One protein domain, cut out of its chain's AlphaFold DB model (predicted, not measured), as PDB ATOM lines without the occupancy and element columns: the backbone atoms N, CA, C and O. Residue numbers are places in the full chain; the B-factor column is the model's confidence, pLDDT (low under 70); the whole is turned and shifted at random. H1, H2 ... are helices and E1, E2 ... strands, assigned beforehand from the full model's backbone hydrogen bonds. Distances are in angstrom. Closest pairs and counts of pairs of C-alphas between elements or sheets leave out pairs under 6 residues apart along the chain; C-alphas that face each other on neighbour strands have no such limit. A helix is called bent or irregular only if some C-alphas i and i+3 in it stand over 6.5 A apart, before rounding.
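Overview. This is residues 84 to 204 of the 206 residues of the protein "SPOR domain-containing protein" of Ancylomarina euxinus (UniProt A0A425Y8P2). Two lobes stand side by side, each a strongly twisted antiparallel sheet with a helix on it: E5 E6 E4 E7 with H3, and E2 E1 E3 with H1. They meet where edge strands E2 and E5 come together, and residues 128 to 142, with short H2 in them, cross from one lobe to the other. The printed part has 121 residues, three named helices and seven named strands, in the order E1 E2 H1 E3 H2 E4 E5 E6 H3 E7; its class is mixed, helices and strands. It is compact, with a radius of gyration of the C-alphas of 13.4 A, and rounded, spanning 35 by 30 by 29 A.

Along the chain. Start in the larger sheet: E6, residues 173 to 181, runs 23.5 A from C-alpha 173 at (11.930, -4.360, 9.980). Beside it look for E5, residues 164 to 170, and E4, residues 143 to 150, 20.3 A long, which bends by 59 degrees at residue 147. E7, residues 200 to 203, ends at (31.244, 1.403, 13.900), and H3 is residues 184 to 193. In the other lobe E1, residues 84 to 89, begins at (16.894, -24.994, 21.544). E2, residues 92 to 100, bends by 71 degrees at residue 95; E3 is residues 121 to 127. H1, residues 103 to 116, is 20.5 A long; H2, residues 130 to 133, is only just irregular, with C-alphas 130 and 133 at 6.6 A.

Arrangement. In the larger sheet, find N 166 and O 177 at 2.7 A in the hairpin E5 and E6, N 178 and O 145 at 2.8 A between E6 and E4, and N 202 and O 144 at 2.8 A between E4 and E7. H3 is on this sheet at a height of 9.1 A, over E4 and, with 2 C-alphas on E6, only just not over E6; it runs along the strands, at 21 degrees to E4 on the local plane. E6, H3 and E7 form a split strand-helix-strand unit, two strands running the same way with E4 between them, and its crossover is right-handed. E2, H1 and E3 form another, right-handed too, with E1 between the strands. There N 87 and O 98 are 2.8 A apart in the hairpin E1 and E2, and N 86 and O 124 2.8 A across E1 and E3. H1 is at a height of 8.1 A over the smaller sheet; H2 only grazes it. Between the sheets, the closest C-alphas of E2 and E5, those of Leu 97 and Leu 165, are 5.5 A apart, while E1 and E6 are apart. Every O i to N i+4 pair is within hydrogen-bond range in H3, 8 of 10 in H1, and H2 is too short for one.

Size, cuts and confidence. The C-alphas of Lys 104 and Asn 140, the two farthest apart, are 36.0 A from each other. The printed part has no cut, and E4 to E5 is the long link. Mean pLDDT of the printed part is 75.2; look for values under 70 at 34 residues, among them 127 to 139 and 148 to 159.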
ATOM      1  N   THR A  84      16.806 -26.164  22.411       77.12
ATOM      2  CA  THR A  84      16.894 -24.994  21.544       77.12
ATOM      3  C   THR A  84      17.485 -25.409  20.206       77.12
ATOM      4  O   THR A  84      18.237 -26.378  20.115       77.12
ATOM      5  N   TYR A  85      17.119 -24.689  19.158       81.62
ATOM      6  CA  TYR A  85      17.587 -24.914  17.797       81.62
ATOM      7  C   TYR A  85      18.513 -23.767  17.432       81.62
ATOM      8  O   TYR A  85      18.079 -22.617  17.386       81.62
ATOM      9  N   GLN A  86      19.785 -24.068  17.205       81.50
ATOM     10  CA  GLN A  86      20.797 -23.096  16.829       81.50
ATOM     11  C   GLN A  86      21.085 -23.199  15.341       81.50
ATOM     12  O   GLN A  86      21.410 -24.272  14.844       81.50
ATOM     13  N   LEU A  87      20.987 -22.081  14.636       82.69
ATOM     14  CA  LEU A  87      21.487 -21.960  13.280       82.69
ATOM     15  C   LEU A  87      22.975 -21.609  13.354       82.69
ATOM     16  O   LEU A  87      23.321 -20.609  13.976       82.69
ATOM     17  N   VAL A  88      23.841 -22.401  12.727       81.38
ATOM     18  CA  VAL A  88      25.297 -22.169  12.663       81.38
ATOM     19  C   VAL A  88      25.754 -22.140  11.206       81.38
ATOM     20  O   VAL A  88      25.088 -22.720  10.345       81.38
ATOM     21  N   PHE A  89      26.886 -21.500  10.918       76.75
ATOM     22  CA  PHE A  89      27.540 -21.634   9.612       76.75
ATOM     23  C   PHE A  89      28.286 -22.970   9.522       76.75
ATOM     24  O   PHE A  89      28.913 -23.386  10.492       76.75
ATOM     25  N   GLU A  90      28.266 -23.607   8.349       73.88
ATOM     26  CA  GLU A  90      28.939 -24.887   8.068       73.88
ATOM     27  C   GLU A  90      30.401 -24.900   8.525       73.88
ATOM     28  O   GLU A  90      30.833 -25.800   9.240       73.88
ATOM     29  N   ASN A  91      31.137 -23.846   8.173       67.81
ATOM     30  CA  ASN A  91      32.573 -23.744   8.426       67.81
ATOM     31  C   ASN A  91      32.912 -23.172   9.813       67.81
ATOM     32  O   ASN A  91      34.085 -23.105  10.168       67.81
ATOM     33  N   LEU A  92      31.912 -22.732  10.586       66.19
ATOM     34  CA  LEU A  92      32.068 -22.023  11.863       66.19
ATOM     35  C   LEU A  92      30.980 -22.475  12.852       66.19
ATOM     36  O   LEU A  92      30.231 -21.671  13.406       66.19
ATOM     37  N   ASN A  93      30.914 -23.788  13.088       65.50
ATOM     38  CA  ASN A  93      29.974 -24.428  14.018       65.50
ATOM     39  C   ASN A  93      30.133 -23.972  15.482       65.50
ATOM     40  O   ASN A  93      29.217 -24.142  16.287       65.50
ATOM     41  N   GLN A  94      31.287 -23.393  15.815       64.38
ATOM     42  CA  GLN A  94      31.575 -22.819  17.122       64.38
ATOM     43  C   GLN A  94      30.761 -21.546  17.389       64.38
ATOM     44  O   GLN A  94      30.422 -21.299  18.536       64.38
ATOM     45  N   TYR A  95      30.372 -20.782  16.361       66.56
ATOM     46  CA  TYR A  95      29.647 -19.522  16.544       66.56
ATOM     47  C   TYR A  95      28.203 -19.650  16.054       66.56
ATOM     48  O   TYR A  95      27.958 -19.631  14.842       66.56
ATOM     49  N   PRO A  96      27.221 -19.774  16.966       71.88
ATOM     50  CA  PRO A  96      25.834 -19.788  16.557       71.88
ATOM     51  C   PRO A  96      25.457 -18.434  15.962       71.88
ATOM     52  O   PRO A  96      25.687 -17.380  16.547       71.88
ATOM     53  N   LEU A  97      24.853 -18.488  14.783       77.62
ATOM     54  CA  LEU A  97      24.280 -17.340  14.109       77.62
ATOM     55  C   LEU A  97      22.980 -16.936  14.802       77.62
ATOM     56  O   LEU A  97      22.801 -15.782  15.137       77.62
ATOM     57  N   ALA A  98      22.068 -17.873  15.047       77.81
ATOM     58  CA  ALA A  98      20.789 -17.580  15.693       77.81
ATOM     59  C   ALA A  98      20.290 -18.776  16.518       77.81
ATOM     60  O   ALA A  98      20.751 -19.895  16.324       77.81
ATOM     61  N   ARG A  99      19.327 -18.562  17.417       78.69
ATOM     62  CA  ARG A  99      18.779 -19.542  18.362       78.69
ATOM     63  C   ARG A  99      17.268 -19.365  18.426       78.69
ATOM     64  O   ARG A  99      16.769 -18.243  18.492       78.69
ATOM     65  N   PHE A 100      16.563 -20.490  18.423       77.62
ATOM     66  CA  PHE A 100      15.108 -20.587  18.362       77.62
ATOM     67  C   PHE A 100      14.607 -21.629  19.366       77.62
ATOM     68  O   PHE A 100      15.271 -22.639  19.601       77.62
ATOM     69  N   PHE A 101      13.416 -21.433  19.933       77.25
ATOM     70  CA  PHE A 101      12.738 -22.475  20.722       77.25
ATOM     71  C   PHE A 101      12.004 -23.485  19.832       77.25
ATOM     72  O   PHE A 101      11.697 -24.594  20.263       77.25
ATOM     73  N   SER A 102      11.731 -23.108  18.582       81.50
ATOM     74  CA  SER A 102      10.978 -23.899  17.615       81.50
ATOM     75  C   SER A 102      11.830 -24.238  16.396       81.50
ATOM     76  O   SER A 102      12.385 -23.355  15.743       81.50
ATOM     77  N   GLU A 103      11.861 -25.518  16.027       85.06
ATOM     78  CA  GLU A 103      12.517 -25.991  14.803       85.06
ATOM     79  C   GLU A 103      11.930 -25.319  13.557       85.06
ATOM     80  O   GLU A 103      12.650 -24.940  12.635       85.06
ATOM     81  N   LYS A 104      10.608 -25.104  13.546       85.69
ATOM     82  CA  LYS A 104       9.912 -24.460  12.425       85.69
ATOM     83  C   LYS A 104      10.391 -23.027  12.209       85.69
ATOM     84  O   LYS A 104      10.512 -22.596  11.064       85.69
ATOM     85  N   GLU A 105      10.662 -22.299  13.290       82.44
ATOM     86  CA  GLU A 105      11.189 -20.933  13.222       82.44
ATOM     87  C   GLU A 105      12.633 -20.931  12.719       82.44
ATOM     88  O   GLU A 105      12.957 -20.147  11.825       82.44
ATOM     89  N   ALA A 106      13.460 -21.860  13.210       83.69
ATOM     90  CA  ALA A 106      14.834 -22.036  12.747       83.69
ATOM     91  C   ALA A 106      14.895 -22.356  11.242       83.69
ATOM     92  O   ALA A 106      15.635 -21.708  10.503       83.69
ATOM     93  N   LEU A 107      14.056 -23.280  10.760       86.31
ATOM     94  CA  LEU A 107      13.948 -23.634   9.339       86.31
ATOM     95  C   LEU A 107      13.445 -22.465   8.482       86.31
ATOM     96  O   LEU A 107      13.940 -22.234   7.376       86.31
ATOM     97  N   ALA A 108      12.458 -21.710   8.972       83.31
ATOM     98  CA  ALA A 108      11.963 -20.527   8.274       83.31
ATOM     99  C   ALA A 108      13.055 -19.455   8.148       83.31
ATOM    100  O   ALA A 108      13.189 -18.840   7.088       83.31
ATOM    101  N   PHE A 109      13.849 -19.257   9.202       81.25
ATOM    102  CA  PHE A 109      14.962 -18.315   9.207       81.25
ATOM    103  C   PHE A 109      16.115 -18.770   8.301       81.25
ATOM    104  O   PHE A 109      16.594 -17.980   7.488       81.25
ATOM    105  N   GLN A 110      16.487 -20.054   8.335       83.69
ATOM    106  CA  GLN A 110      17.489 -20.646   7.440       83.69
ATOM    107  C   GLN A 110      17.151 -20.385   5.964       83.69
ATOM    108  O   GLN A 110      18.000 -19.926   5.202       83.69
ATOM    109  N   LYS A 111      15.885 -20.580   5.567       82.94
ATOM    110  CA  LYS A 111      15.418 -20.282   4.201       82.94
ATOM    111  C   LYS A 111      15.523 -18.801   3.829       82.94
ATOM    112  O   LYS A 111      15.674 -18.484   2.652       82.94
ATOM    113  N   GLN A 112      15.391 -17.883   4.789       77.88
ATOM    114  CA  GLN A 112      15.581 -16.450   4.538       77.88
ATOM    115  C   GLN A 112      17.066 -16.121   4.361       77.88
ATOM    116  O   GLN A 112      17.418 -15.408   3.427       77.88
ATOM    117  N   ILE A 113      17.925 -16.692   5.204       76.50
ATOM    118  CA  ILE A 113      19.380 -16.508   5.154       76.50
ATOM    119  C   ILE A 113      20.001 -17.088   3.881       76.50
ATOM    120  O   ILE A 113      20.873 -16.455   3.293       76.50
ATOM    121  N   GLN A 114      19.491 -18.217   3.383       76.75
ATOM    122  CA  GLN A 114      19.915 -18.784   2.096       76.75
ATOM    123  C   GLN A 114      19.742 -17.810   0.917       76.75
ATOM    124  O   GLN A 114      20.472 -17.902  -0.065       76.75
ATOM    125  N   LYS A 115      18.818 -16.842   1.004       73.94
ATOM    126  CA  LYS A 115      18.620 -15.832  -0.052       73.94
ATOM    127  C   LYS A 115      19.712 -14.767  -0.085       73.94
ATOM    128  O   LYS A 115      19.817 -14.053  -1.075       73.94
ATOM    129  N   LEU A 116      20.503 -14.649   0.976       67.06
ATOM    130  CA  LEU A 116      21.514 -13.603   1.134       67.06
ATOM    131  C   LEU A 116      22.902 -14.032   0.658       67.06
ATOM    132  O   LEU A 116      23.883 -13.377   0.983       67.06
ATOM    133  N   GLN A 117      22.993 -15.142  -0.084       68.00
ATOM    134  CA  GLN A 117      24.267 -15.714  -0.540       68.00
ATOM    135  C   GLN A 117      25.274 -15.930   0.605       68.00
ATOM    136  O   GLN A 117      26.486 -15.937   0.390       68.00
ATOM    137  N   LEU A 118      24.766 -16.095   1.827       70.31
ATOM    138  CA  LEU A 118      25.563 -16.437   2.991       70.31
ATOM    139  C   LEU A 118      26.010 -17.905   2.879       70.31
ATOM    140  O   LEU A 118      25.341 -18.692   2.199       70.31
ATOM    141  N   PRO A 119      27.119 -18.293   3.537       71.88
ATOM    142  CA  PRO A 119      27.553 -19.685   3.587       71.88
ATOM    143  C   PRO A 119      26.437 -20.625   4.028       71.88
ATOM    144  O   PRO A 119      25.518 -20.219   4.749       71.88
ATOM    145  N   THR A 120      26.545 -21.894   3.633       80.31
ATOM    146  CA  THR A 120      25.614 -22.932   4.067       80.31
ATOM    147  C   THR A 120      25.474 -22.891   5.585       80.31
ATOM    148  O   THR A 120      26.451 -22.754   6.324       80.31
ATOM    149  N   THR A 121      24.236 -22.979   6.051       82.06
ATOM    150  CA  THR A 121      23.914 -22.996   7.475       82.06
ATOM    151  C   THR A 121      23.238 -24.307   7.832       82.06
ATOM    152  O   THR A 121      22.517 -24.869   7.005       82.06
ATOM    153  N   TYR A 122      23.436 -24.769   9.063       84.12
ATOM    154  CA  TYR A 122      22.839 -25.991   9.604       84.12
ATOM    155  C   TYR A 122      22.156 -25.705  10.932       84.12
ATOM    156  O   TYR A 122      22.552 -24.797  11.664       84.12
ATOM    157  N   ILE A 123      21.120 -26.486  11.238       85.06
ATOM    158  CA  ILE A 123      20.419 -26.407  12.515       85.06
ATOM    159  C   ILE A 123      20.983 -27.485  13.433       85.06
ATOM    160  O   ILE A 123      20.827 -28.676  13.169       85.06
ATOM    161  N   HIS A 124      21.607 -27.061  14.524       83.25
ATOM    162  CA  HIS A 124      22.006 -27.932  15.619       83.25
ATOM    163  C   HIS A 124      20.991 -27.846  16.753       83.25
ATOM    164  O   HIS A 124      20.502 -26.770  17.097       83.25
ATOM    165  N   ILE A 125      20.682 -28.993  17.351       79.69
ATOM    166  CA  ILE A 125      19.889 -29.056  18.577       79.69
ATOM    167  C   ILE A 125      20.855 -28.884  19.748       79.69
ATOM    168  O   ILE A 125      21.812 -29.648  19.867       79.69
ATOM    169  N   ASP A 126      20.595 -27.902  20.602       72.19
ATOM    170  CA  ASP A 126      21.409 -27.615  21.783       72.19
ATOM    171  C   ASP A 126      20.534 -27.414  23.027       72.19
ATOM    172  O   ASP A 126      19.334 -27.130  22.942       72.19
ATOM    173  N   SER A 127      21.131 -27.556  24.203       66.81
ATOM    174  CA  SER A 127      20.499 -27.219  25.476       66.81
ATOM    175  C   SER A 127      20.630 -25.719  25.770       66.81
ATOM    176  O   SER A 127      21.545 -25.044  25.301       66.81
ATOM    177  N   LEU A 128      19.709 -25.173  26.566       57.56
ATOM    178  CA  LEU A 128      19.722 -23.757  26.964       57.56
ATOM    179  C   LEU A 128      21.000 -23.365  27.746       57.56
ATOM    180  O   LEU A 128      21.419 -22.208  27.692       57.56
ATOM    181  N   GLU A 129      21.642 -24.340  28.399       54.28
ATOM    182  CA  GLU A 129      22.915 -24.213  29.126       54.28
ATOM    183  C   GLU A 129      24.144 -24.108  28.204       54.28
ATOM    184  O   GLU A 129      25.205 -23.699  28.665       54.28
ATOM    185  N   GLY A 130      24.011 -24.356  26.893       53.59
ATOM    186  CA  GLY A 130      25.082 -24.236  25.887       53.59
ATOM    187  C   GLY A 130      25.566 -22.801  25.608       53.59
ATOM    188  O   GLY A 130      25.975 -22.483  24.493       53.59
ATOM    189  N   LYS A 131      25.481 -21.893  26.590       50.72
ATOM    190  CA  LYS A 131      25.933 -20.489  26.509       50.72
ATOM    191  C   LYS A 131      27.442 -20.350  26.254       50.72
ATOM    192  O   LYS A 131      27.880 -19.290  25.827       50.72
ATOM    193  N   GLU A 132      28.223 -21.406  26.465       49.16
ATOM    194  CA  GLU A 132      29.692 -21.356  26.476       49.16
ATOM    195  C   GLU A 132      30.356 -21.319  25.090       49.16
ATOM    196  O   GLU A 132      31.554 -21.076  24.994       49.16
ATOM    197  N   ARG A 133      29.609 -21.534  23.998       56.41
ATOM    198  CA  ARG A 133      30.192 -21.559  22.640       56.41
ATOM    199  C   ARG A 133      30.327 -20.178  21.996       56.41
ATOM    200  O   ARG A 133      30.931 -20.044  20.941       56.41
ATOM    201  N   VAL A 134      29.781 -19.137  22.616       60.56
ATOM    202  CA  VAL A 134      29.803 -17.788  22.045       60.56
ATOM    203  C   VAL A 134      31.042 -17.037  22.524       60.56
ATOM    204  O   VAL A 134      31.317 -16.980  23.723       60.56
ATOM    205  N   LEU A 135      31.792 -16.435  21.596       63.56
ATOM    206  CA  LEU A 135      32.970 -15.647  21.950       63.56
ATOM    207  C   LEU A 135      32.530 -14.419  22.752       63.56
ATOM    208  O   LEU A 135      31.843 -13.534  22.238       63.56
ATOM    209  N   THR A 136      32.904 -14.390  24.029       61.50
ATOM    210  CA  THR A 136      32.683 -13.233  24.896       61.50
ATOM    211  C   THR A 136      33.802 -12.234  24.653       61.50
ATOM    212  O   THR A 136      34.976 -12.600  24.631       61.50
ATOM    213  N   ILE A 137      33.443 -10.970  24.475       67.94
ATOM    214  CA  ILE A 137      34.388  -9.894  24.196       67.94
ATOM    215  C   ILE A 137      34.329  -8.861  25.320       67.94
ATOM    216  O   ILE A 137      33.347  -8.750  26.060       67.94
ATOM    217  N   SER A 138      35.421  -8.109  25.451       63.31
ATOM    218  CA  SER A 138      35.520  -6.971  26.367       63.31
ATOM    219  C   SER A 138      34.414  -5.944  26.098       63.31
ATOM    220  O   SER A 138      33.985  -5.772  24.959       63.31
ATOM    221  N   LEU A 139      33.999  -5.216  27.141       67.25
ATOM    222  CA  LEU A 139      32.975  -4.161  27.090       67.25
ATOM    223  C   LEU A 139      33.325  -2.999  26.137       67.25
ATOM    224  O   LEU A 139      32.459  -2.204  25.793       67.25
ATOM    225  N   ASN A 140      34.578  -2.907  25.678       73.12
ATOM    226  CA  ASN A 140      35.050  -1.884  24.740       73.12
ATOM    227  C   ASN A 140      34.837  -2.276  23.267       73.12
ATOM    228  O   ASN A 140      35.717  -2.064  22.430       73.12
ATOM    229  N   TYR A 141      33.700  -2.883  22.937       77.81
ATOM    230  CA  TYR A 141      33.377  -3.197  21.550       77.81
ATOM    231  C   TYR A 141      32.841  -1.982  20.795       77.81
ATOM    232  O   TYR A 141      32.160  -1.134  21.362       77.81
ATOM    233  N   ARG A 142      33.152  -1.899  19.498       83.56
ATOM    234  CA  ARG A 142      32.730  -0.782  18.634       83.56
ATOM    235  C   ARG A 142      32.249  -1.211  17.260       83.56
ATOM    236  O   ARG A 142      31.600  -0.425  16.591       83.56
ATOM    237  N   TYR A 143      32.540  -2.431  16.818       86.38
ATOM    238  CA  TYR A 143      32.299  -2.830  15.435       86.38
ATOM    239  C   TYR A 143      31.288  -3.968  15.334       86.38
ATOM    240  O   TYR A 143      31.277  -4.884  16.152       86.38
ATOM    241  N   TYR A 144      30.460  -3.924  14.295       86.62
ATOM    242  CA  TYR A 144      29.513  -4.979  13.936       86.62
ATOM    243  C   TYR A 144      29.530  -5.202  12.427       86.62
ATOM    244  O   TYR A 144      29.742  -4.263  11.664       86.62
ATOM    245  N   ILE A 145      29.228  -6.418  11.984       84.19
ATOM    246  CA  ILE A 145      29.003  -6.735  10.572       84.19
ATOM    247  C   ILE A 145      27.490  -6.778  10.333       84.19
ATOM    248  O   ILE A 145      26.788  -7.538  10.995       84.19
ATOM    249  N   GLN A 146      26.961  -5.973   9.417       84.38
ATOM    250  CA  GLN A 146      25.532  -5.911   9.096       84.38
ATOM    251  C   GLN A 146      25.227  -6.646   7.781       84.38
ATOM    252  O   GLN A 146      25.845  -6.338   6.764       84.38
ATOM    253  N   PHE A 147      24.239  -7.554   7.793       72.56
ATOM    254  CA  PHE A 147      23.894  -8.432   6.647       72.56
ATOM    255  C   PHE A 147      22.520  -8.165   6.023       72.56
ATOM    256  O   PHE A 147      22.125  -8.853   5.087       72.56
ATOM    257  N   GLY A 148      21.753  -7.207   6.555       68.50
ATOM    258  CA  GLY A 148      20.476  -6.797   5.965       68.50
ATOM    259  C   GLY A 148      19.326  -6.615   6.955       68.50
ATOM    260  O   GLY A 148      19.521  -6.516   8.171       68.50
ATOM    261  N   LEU A 149      18.115  -6.525   6.392       67.25
ATOM    262  CA  LEU A 149      16.848  -6.256   7.076       67.25
ATOM    263  C   LEU A 149      15.902  -7.459   6.957       67.25
ATOM    264  O   LEU A 149      15.622  -7.904   5.846       67.25
ATOM    265  N   PHE A 150      15.344  -7.944   8.069       67.75
ATOM    266  CA  PHE A 150      14.394  -9.062   8.061       67.75
ATOM    267  C   PHE A 150      13.160  -8.780   8.920       67.75
ATOM    268  O   PHE A 150      13.141  -7.860   9.736       67.75
ATOM    269  N   LYS A 151      12.114  -9.589   8.719       64.31
ATOM    270  CA  LYS A 151      10.820  -9.471   9.412       64.31
ATOM    271  C   LYS A 151      10.713 -10.327  10.677       64.31
ATOM    272  O   LYS A 151       9.888 -10.023  11.529       64.31
ATOM    273  N   ASN A 152      11.502 -11.396  10.791       66.38
ATOM    274  CA  ASN A 152      11.411 -12.318  11.923       66.38
ATOM    275  C   ASN A 152      12.008 -11.680  13.185       66.38
ATOM    276  O   ASN A 152      12.895 -10.838  13.083       66.38
ATOM    277  N   GLN A 153      11.527 -12.074  14.360       65.62
ATOM    278  CA  GLN A 153      12.099 -11.689  15.649       65.62
ATOM    279  C   GLN A 153      12.991 -12.826  16.156       65.62
ATOM    280  O   GLN A 153      12.559 -13.977  16.153       65.62
ATOM    281  N   LEU A 154      14.231 -12.518  16.540       67.06
ATOM    282  CA  LEU A 154      15.101 -13.463  17.237       67.06
ATOM    283  C   LEU A 154      14.784 -13.430  18.730       67.06
ATOM    284  O   LEU A 154      14.285 -12.429  19.240       67.06
ATOM    285  N   ILE A 155      15.100 -14.511  19.437       61.22
ATOM    286  CA  ILE A 155      15.076 -14.516  20.899       61.22
ATOM    287  C   ILE A 155      16.334 -13.771  21.371       61.22
ATOM    288  O   ILE A 155      17.440 -14.261  21.120       61.22
ATOM    289  N   PRO A 156      16.211 -12.610  22.036       60.16
ATOM    290  CA  PRO A 156      17.352 -11.923  22.605       60.16
ATOM    291  C   PRO A 156      17.558 -12.470  24.018       60.16
ATOM    292  O   PRO A 156      16.916 -12.019  24.959       60.16
ATOM    293  N   ASP A 157      18.390 -13.497  24.159       54.97
ATOM    294  CA  ASP A 157      18.721 -14.071  25.479       54.97
ATOM    295  C   ASP A 157      20.237 -14.175  25.706       54.97
ATOM    296  O   ASP A 157      20.722 -14.876  26.596       54.97
ATOM    297  N   LEU A 158      21.006 -13.493  24.855       65.06
ATOM    298  CA  LEU A 158      22.458 -13.419  24.930       65.06
ATOM    299  C   LEU A 158      22.864 -11.993  25.273       65.06
ATOM    300  O   LEU A 158      22.220 -11.039  24.843       65.06
ATOM    301  N   ALA A 159      23.909 -11.873  26.086       67.62
ATOM    302  CA  ALA A 159      24.418 -10.582  26.515       67.62
ATOM    303  C   ALA A 159      24.949  -9.785  25.315       67.62
ATOM    304  O   ALA A 159      25.501 -10.356  24.370       67.62
ATOM    305  N   ASP A 160      24.823  -8.459  25.380       70.25
ATOM    306  CA  ASP A 160      25.193  -7.558  24.281       70.25
ATOM    307  C   ASP A 160      26.675  -7.661  23.887       70.25
ATOM    308  O   ASP A 160      27.033  -7.323  22.765       70.25
ATOM    309  N   ASN A 161      27.535  -8.170  24.775       66.75
ATOM    310  CA  ASN A 161      28.977  -8.323  24.583       66.75
ATOM    311  C   ASN A 161      29.411  -9.680  23.984       66.75
ATOM    312  O   ASN A 161      30.596 -10.020  24.031       66.75
ATOM    313  N   MET A 162      28.477 -10.479  23.470       72.56
ATOM    314  CA  MET A 162      28.751 -11.793  22.881       72.56
ATOM    315  C   MET A 162      28.665 -11.750  21.353       72.56
ATOM    316  O   MET A 162      27.722 -11.167  20.818       72.56
ATOM    317  N   VAL A 163      29.611 -12.403  20.658       69.88
ATOM    318  CA  VAL A 163      29.626 -12.499  19.185       69.88
ATOM    319  C   VAL A 163      28.460 -13.349  18.683       69.88
ATOM    320  O   VAL A 163      28.558 -14.569  18.577       69.88
ATOM    321  N   TYR A 164      27.350 -12.697  18.362       75.44
ATOM    322  CA  TYR A 164      26.102 -13.330  17.956       75.44
ATOM    323  C   TYR A 164      25.329 -12.426  16.990       75.44
ATOM    324  O   TYR A 164      25.730 -11.291  16.731       75.44
ATOM    325  N   LEU A 165      24.236 -12.920  16.413       77.62
ATOM    326  CA  LEU A 165      23.365 -12.106  15.577       77.62
ATOM    327  C   LEU A 165      22.418 -11.263  16.434       77.62
ATOM    328  O   LEU A 165      21.376 -11.709  16.913       77.62
ATOM    329  N   HIS A 166      22.798 -10.006  16.590       75.38
ATOM    330  CA  HIS A 166      22.028  -8.968  17.247       75.38
ATOM    331  C   HIS A 166      20.943  -8.431  16.333       75.38
ATOM    332  O   HIS A 166      21.121  -8.288  15.119       75.38
ATOM    333  N   GLN A 167      19.821  -8.083  16.952       77.12
ATOM    334  CA  GLN A 167      18.651  -7.571  16.272       77.12
ATOM    335  C   GLN A 167      18.380  -6.128  16.698       77.12
ATOM    336  O   GLN A 167      18.032  -5.870  17.846       77.12
ATOM    337  N   LEU A 168      18.468  -5.185  15.760       75.00
ATOM    338  CA  LEU A 168      18.089  -3.793  15.993       75.00
ATOM    339  C   LEU A 168      16.768  -3.493  15.282       75.00
ATOM    340  O   LEU A 168      16.674  -3.591  14.057       75.00
ATOM    341  N   LYS A 169      15.733  -3.129  16.042       73.94
ATOM    342  CA  LYS A 169      14.432  -2.755  15.476       73.94
ATOM    343  C   LYS A 169      14.554  -1.446  14.692       73.94
ATOM    344  O   LYS A 169      14.958  -0.429  15.245       73.94
ATOM    345  N   ASP A 170      14.164  -1.467  13.421       74.75
ATOM    346  CA  ASP A 170      14.066  -0.290  12.557       74.75
ATOM    347  C   ASP A 170      12.675  -0.250  11.908       74.75
ATOM    348  O   ASP A 170      12.383  -0.950  10.934       74.75
ATOM    349  N   LYS A 171      11.784   0.565  12.484       80.25
ATOM    350  CA  LYS A 171      10.366   0.664  12.097       80.25
ATOM    351  C   LYS A 171       9.663  -0.707  12.158       80.25
ATOM    352  O   LYS A 171       9.431  -1.227  13.249       80.25
ATOM    353  N   ASN A 172       9.337  -1.274  10.991       72.31
ATOM    354  CA  ASN A 172       8.642  -2.557  10.805       72.31
ATOM    355  C   ASN A 172       9.590  -3.699  10.403       72.31
ATOM    356  O   ASN A 172       9.139  -4.800  10.087       72.31
ATOM    357  N   LEU A 173      10.887  -3.417  10.340       71.31
ATOM    358  CA  LEU A 173      11.930  -4.360   9.980       71.31
ATOM    359  C   LEU A 173      12.937  -4.435  11.120       71.31
ATOM    360  O   LEU A 173      12.948  -3.626  12.048       71.31
ATOM    361  N   PHE A 174      13.811  -5.419  11.033       71.94
ATOM    362  CA  PHE A 174      14.885  -5.593  11.979       71.94
ATOM    363  C   PHE A 174      16.204  -5.685  11.228       71.94
ATOM    364  O   PHE A 174      16.313  -6.464  10.284       71.94
ATOM    365  N   LYS A 175      17.191  -4.882  11.629       74.06
ATOM    366  CA  LYS A 175      18.574  -4.965  11.147       74.06
ATOM    367  C   LYS A 175      19.289  -6.059  11.913       74.06
ATOM    368  O   LYS A 175      19.204  -6.098  13.139       74.06
ATOM    369  N   TYR A 176      20.006  -6.905  11.191       75.62
ATOM    370  CA  TYR A 176      20.740  -8.014  11.779       75.62
ATOM    371  C   TYR A 176      22.234  -7.740  11.700       75.62
ATOM    372  O   TYR A 176      22.760  -7.420  10.626       75.62
ATOM    373  N   ARG A 177      22.892  -7.831  12.854       81.38
ATOM    374  CA  ARG A 177      24.299  -7.483  13.046       81.38
ATOM    375  C   ARG A 177      25.027  -8.615  13.755       81.38
ATOM    376  O   ARG A 177      24.606  -9.004  14.829       81.38
ATOM    377  N   LEU A 178      26.110  -9.120  13.185       81.25
ATOM    378  CA  LEU A 178      26.999 -10.082  13.838       81.25
ATOM    379  C   LEU A 178      28.093  -9.298  14.535       81.25
ATOM    380  O   LEU A 178      28.655  -8.359  13.969       81.25
ATOM    381  N   GLY A 179      28.369  -9.673  15.767       81.31
ATOM    382  CA  GLY A 179      29.304  -8.976  16.632       81.31
ATOM    383  C   GLY A 179      28.814  -9.065  18.070       81.31
ATOM    384  O   GLY A 179      27.925  -9.870  18.332       81.31
ATOM    385  N   PRO A 180      29.353  -8.261  18.988       82.12
ATOM    386  CA  PRO A 180      30.253  -7.144  18.698       82.12
ATOM    387  C   PRO A 180      31.691  -7.540  18.317       82.12
ATOM    388  O   PRO A 180      32.062  -8.703  18.385       82.12
ATOM    389  N   PHE A 181      32.531  -6.568  17.960       83.69
ATOM    390  CA  PHE A 181      33.985  -6.718  17.836       83.69
ATOM    391  C   PHE A 181      34.698  -5.500  18.433       83.69
ATOM    392  O   PHE A 181      34.224  -4.364  18.316       83.69
ATOM    393  N   ALA A 182      35.856  -5.724  19.061       83.81
ATOM    394  CA  ALA A 182      36.672  -4.649  19.639       83.81
ATOM    395  C   ALA A 182      37.440  -3.866  18.564       83.81
ATOM    396  O   ALA A 182      37.614  -2.654  18.673       83.81
ATOM    397  N   HIS A 183      37.857  -4.552  17.499       84.94
ATOM    398  CA  HIS A 183      38.634  -3.976  16.402       84.94
ATOM    399  C   HIS A 183      38.007  -4.334  15.055       84.94
ATOM    400  O   HIS A 183      37.551  -5.464  14.869       84.94
ATOM    401  N   SER A 184      38.050  -3.411  14.089       88.25
ATOM    402  CA  SER A 184      37.570  -3.657  12.721       88.25
ATOM    403  C   SER A 184      38.252  -4.868  12.074       88.25
ATOM    404  O   SER A 184      37.587  -5.668  11.427       88.25
ATOM    405  N   ALA A 185      39.544  -5.080  12.344       86.94
ATOM    406  CA  ALA A 185      40.309  -6.217  11.834       86.94
ATOM    407  C   ALA A 185      39.721  -7.589  12.228       86.94
ATOM    408  O   ALA A 185      39.801  -8.537  11.451       86.94
ATOM    409  N   GLN A 186      39.096  -7.709  13.409       84.62
ATOM    410  CA  GLN A 186      38.431  -8.951  13.830       84.62
ATOM    411  C   GLN A 186      37.172  -9.212  12.995       84.62
ATOM    412  O   GLN A 186      36.934 -10.339  12.560       84.62
ATOM    413  N   ALA A 187      36.399  -8.156  12.727       84.25
ATOM    414  CA  ALA A 187      35.241  -8.226  11.846       84.25
ATOM    415  C   ALA A 187      35.663  -8.583  10.409       84.25
ATOM    416  O   ALA A 187      35.057  -9.453   9.787       84.25
ATOM    417  N   GLU A 188      36.739  -7.976   9.901       87.19
ATOM    418  CA  GLU A 188      37.297  -8.281   8.577       87.19
ATOM    419  C   GLU A 188      37.809  -9.721   8.459       87.19
ATOM    420  O   GLU A 188      37.617 -10.358   7.422       87.19
ATOM    421  N   HIS A 189      38.449 -10.252   9.505       85.75
ATOM    422  CA  HIS A 189      38.894 -11.645   9.528       85.75
ATOM    423  C   HIS A 189      37.701 -12.594   9.404       85.75
ATOM    424  O   HIS A 189      37.682 -13.458   8.530       85.75
ATOM    425  N   LEU A 190      36.656 -12.371  10.206       81.31
ATOM    426  CA  LEU A 190      35.458 -13.203  10.171       81.31
ATOM    427  C   LEU A 190      34.721 -13.105   8.827       81.31
ATOM    428  O   LEU A 190      34.224 -14.108   8.320       81.31
ATOM    429  N   VAL A 191      34.683 -11.916   8.221       83.25
ATOM    430  CA  VAL A 191      34.175 -11.711   6.857       83.25
ATOM    431  C   VAL A 191      34.908 -12.586   5.844       83.25
ATOM    432  O   VAL A 191      34.257 -13.195   4.991       83.25
ATOM    433  N   LYS A 192      36.243 -12.646   5.921       83.69
ATOM    434  CA  LYS A 192      37.069 -13.453   5.012       83.69
ATOM    435  C   LYS A 192      36.838 -14.946   5.231       83.69
ATOM    436  O   LYS A 192      36.613 -15.657   4.253       83.69
ATOM    437  N   ASP A 193      36.812 -15.393   6.486       81.19
ATOM    438  CA  ASP A 193      36.569 -16.798   6.846       81.19
ATOM    439  C   ASP A 193      35.198 -17.278   6.359       81.19
ATOM    440  O   ASP A 193      35.059 -18.353   5.770       81.19
ATOM    441  N   LEU A 194      34.177 -16.439   6.551       75.94
ATOM    442  CA  LEU A 194      32.813 -16.697   6.107       75.94
ATOM    443  C   LEU A 194      32.582 -16.347   4.631       75.94
ATOM    444  O   LEU A 194      31.477 -16.550   4.143       75.94
ATOM    445  N   LYS A 195      33.573 -15.819   3.901       77.62
ATOM    446  CA  LYS A 195      33.425 -15.373   2.501       77.62
ATOM    447  C   LYS A 195      32.162 -14.522   2.280       77.62
ATOM    448  O   LYS A 195      31.441 -14.706   1.296       77.62
ATOM    449  N   LEU A 196      31.873 -13.627   3.224       75.56
ATOM    450  CA  LEU A 196      30.636 -12.845   3.235       75.56
ATOM    451  C   LEU A 196      30.604 -11.884   2.045       75.56
ATOM    452  O   LEU A 196      31.574 -11.176   1.771       75.56
ATOM    453  N   LYS A 197      29.464 -11.849   1.356       75.25
ATOM    454  CA  LYS A 197      29.152 -10.888   0.292       75.25
ATOM    455  C   LYS A 197      28.114  -9.893   0.810       75.25
ATOM    456  O   LYS A 197      27.383 -10.214   1.742       75.25
ATOM    457  N   ASP A 198      28.084  -8.695   0.231       74.31
ATOM    458  CA  ASP A 198      27.077  -7.660   0.519       74.31
ATOM    459  C   ASP A 198      26.911  -7.339   2.022       74.31
ATOM    460  O   ASP A 198      25.806  -7.324   2.568       74.31
ATOM    461  N   TYR A 199      28.032  -7.074   2.701       82.75
ATOM    462  CA  TYR A 199      28.084  -6.714   4.119       82.75
ATOM    463  C   TYR A 199      28.549  -5.268   4.326       82.75
ATOM    464  O   TYR A 199      29.220  -4.675   3.480       82.75
ATOM    465  N   LEU A 200      28.235  -4.715   5.498       85.00
ATOM    466  CA  LEU A 200      28.775  -3.439   5.973       85.00
ATOM    467  C   LEU A 200      29.381  -3.629   7.361       85.00
ATOM    468  O   LEU A 200      28.686  -4.079   8.272       85.00
ATOM    469  N   ILE A 201      30.652  -3.264   7.532       87.44
ATOM    470  CA  ILE A 201      31.244  -3.117   8.864       87.44
ATOM    471  C   ILE A 201      30.838  -1.740   9.383       87.44
ATOM    472  O   ILE A 201      31.136  -0.721   8.765       87.44
ATOM    473  N   VAL A 202      30.109  -1.724  10.491       87.50
ATOM    474  CA  VAL A 202      29.556  -0.515  11.097       87.50
ATOM    475  C   VAL A 202      30.242  -0.285  12.430       87.50
ATOM    476  O   VAL A 202      30.242  -1.173  13.284       87.50
ATOM    477  N   GLU A 203      30.797   0.910  12.603       88.31
ATOM    478  CA  GLU A 203      31.244   1.403  13.900       88.31
ATOM    479  C   GLU A 203      30.052   1.997  14.660       88.31
ATOM    480  O   GLU A 203      29.245   2.739  14.095       88.31
ATOM    481  N   VAL A 204      29.920   1.653  15.935       80.69
ATOM    482  CA  VAL A 204      28.949   2.236  16.854       80.69
ATOM    483  C   VAL A 204      29.685   2.962  17.971       80.69
ATOM    484  O   VAL A 204      30.602   2.425  18.593       80.69
TER     485      VAL A 204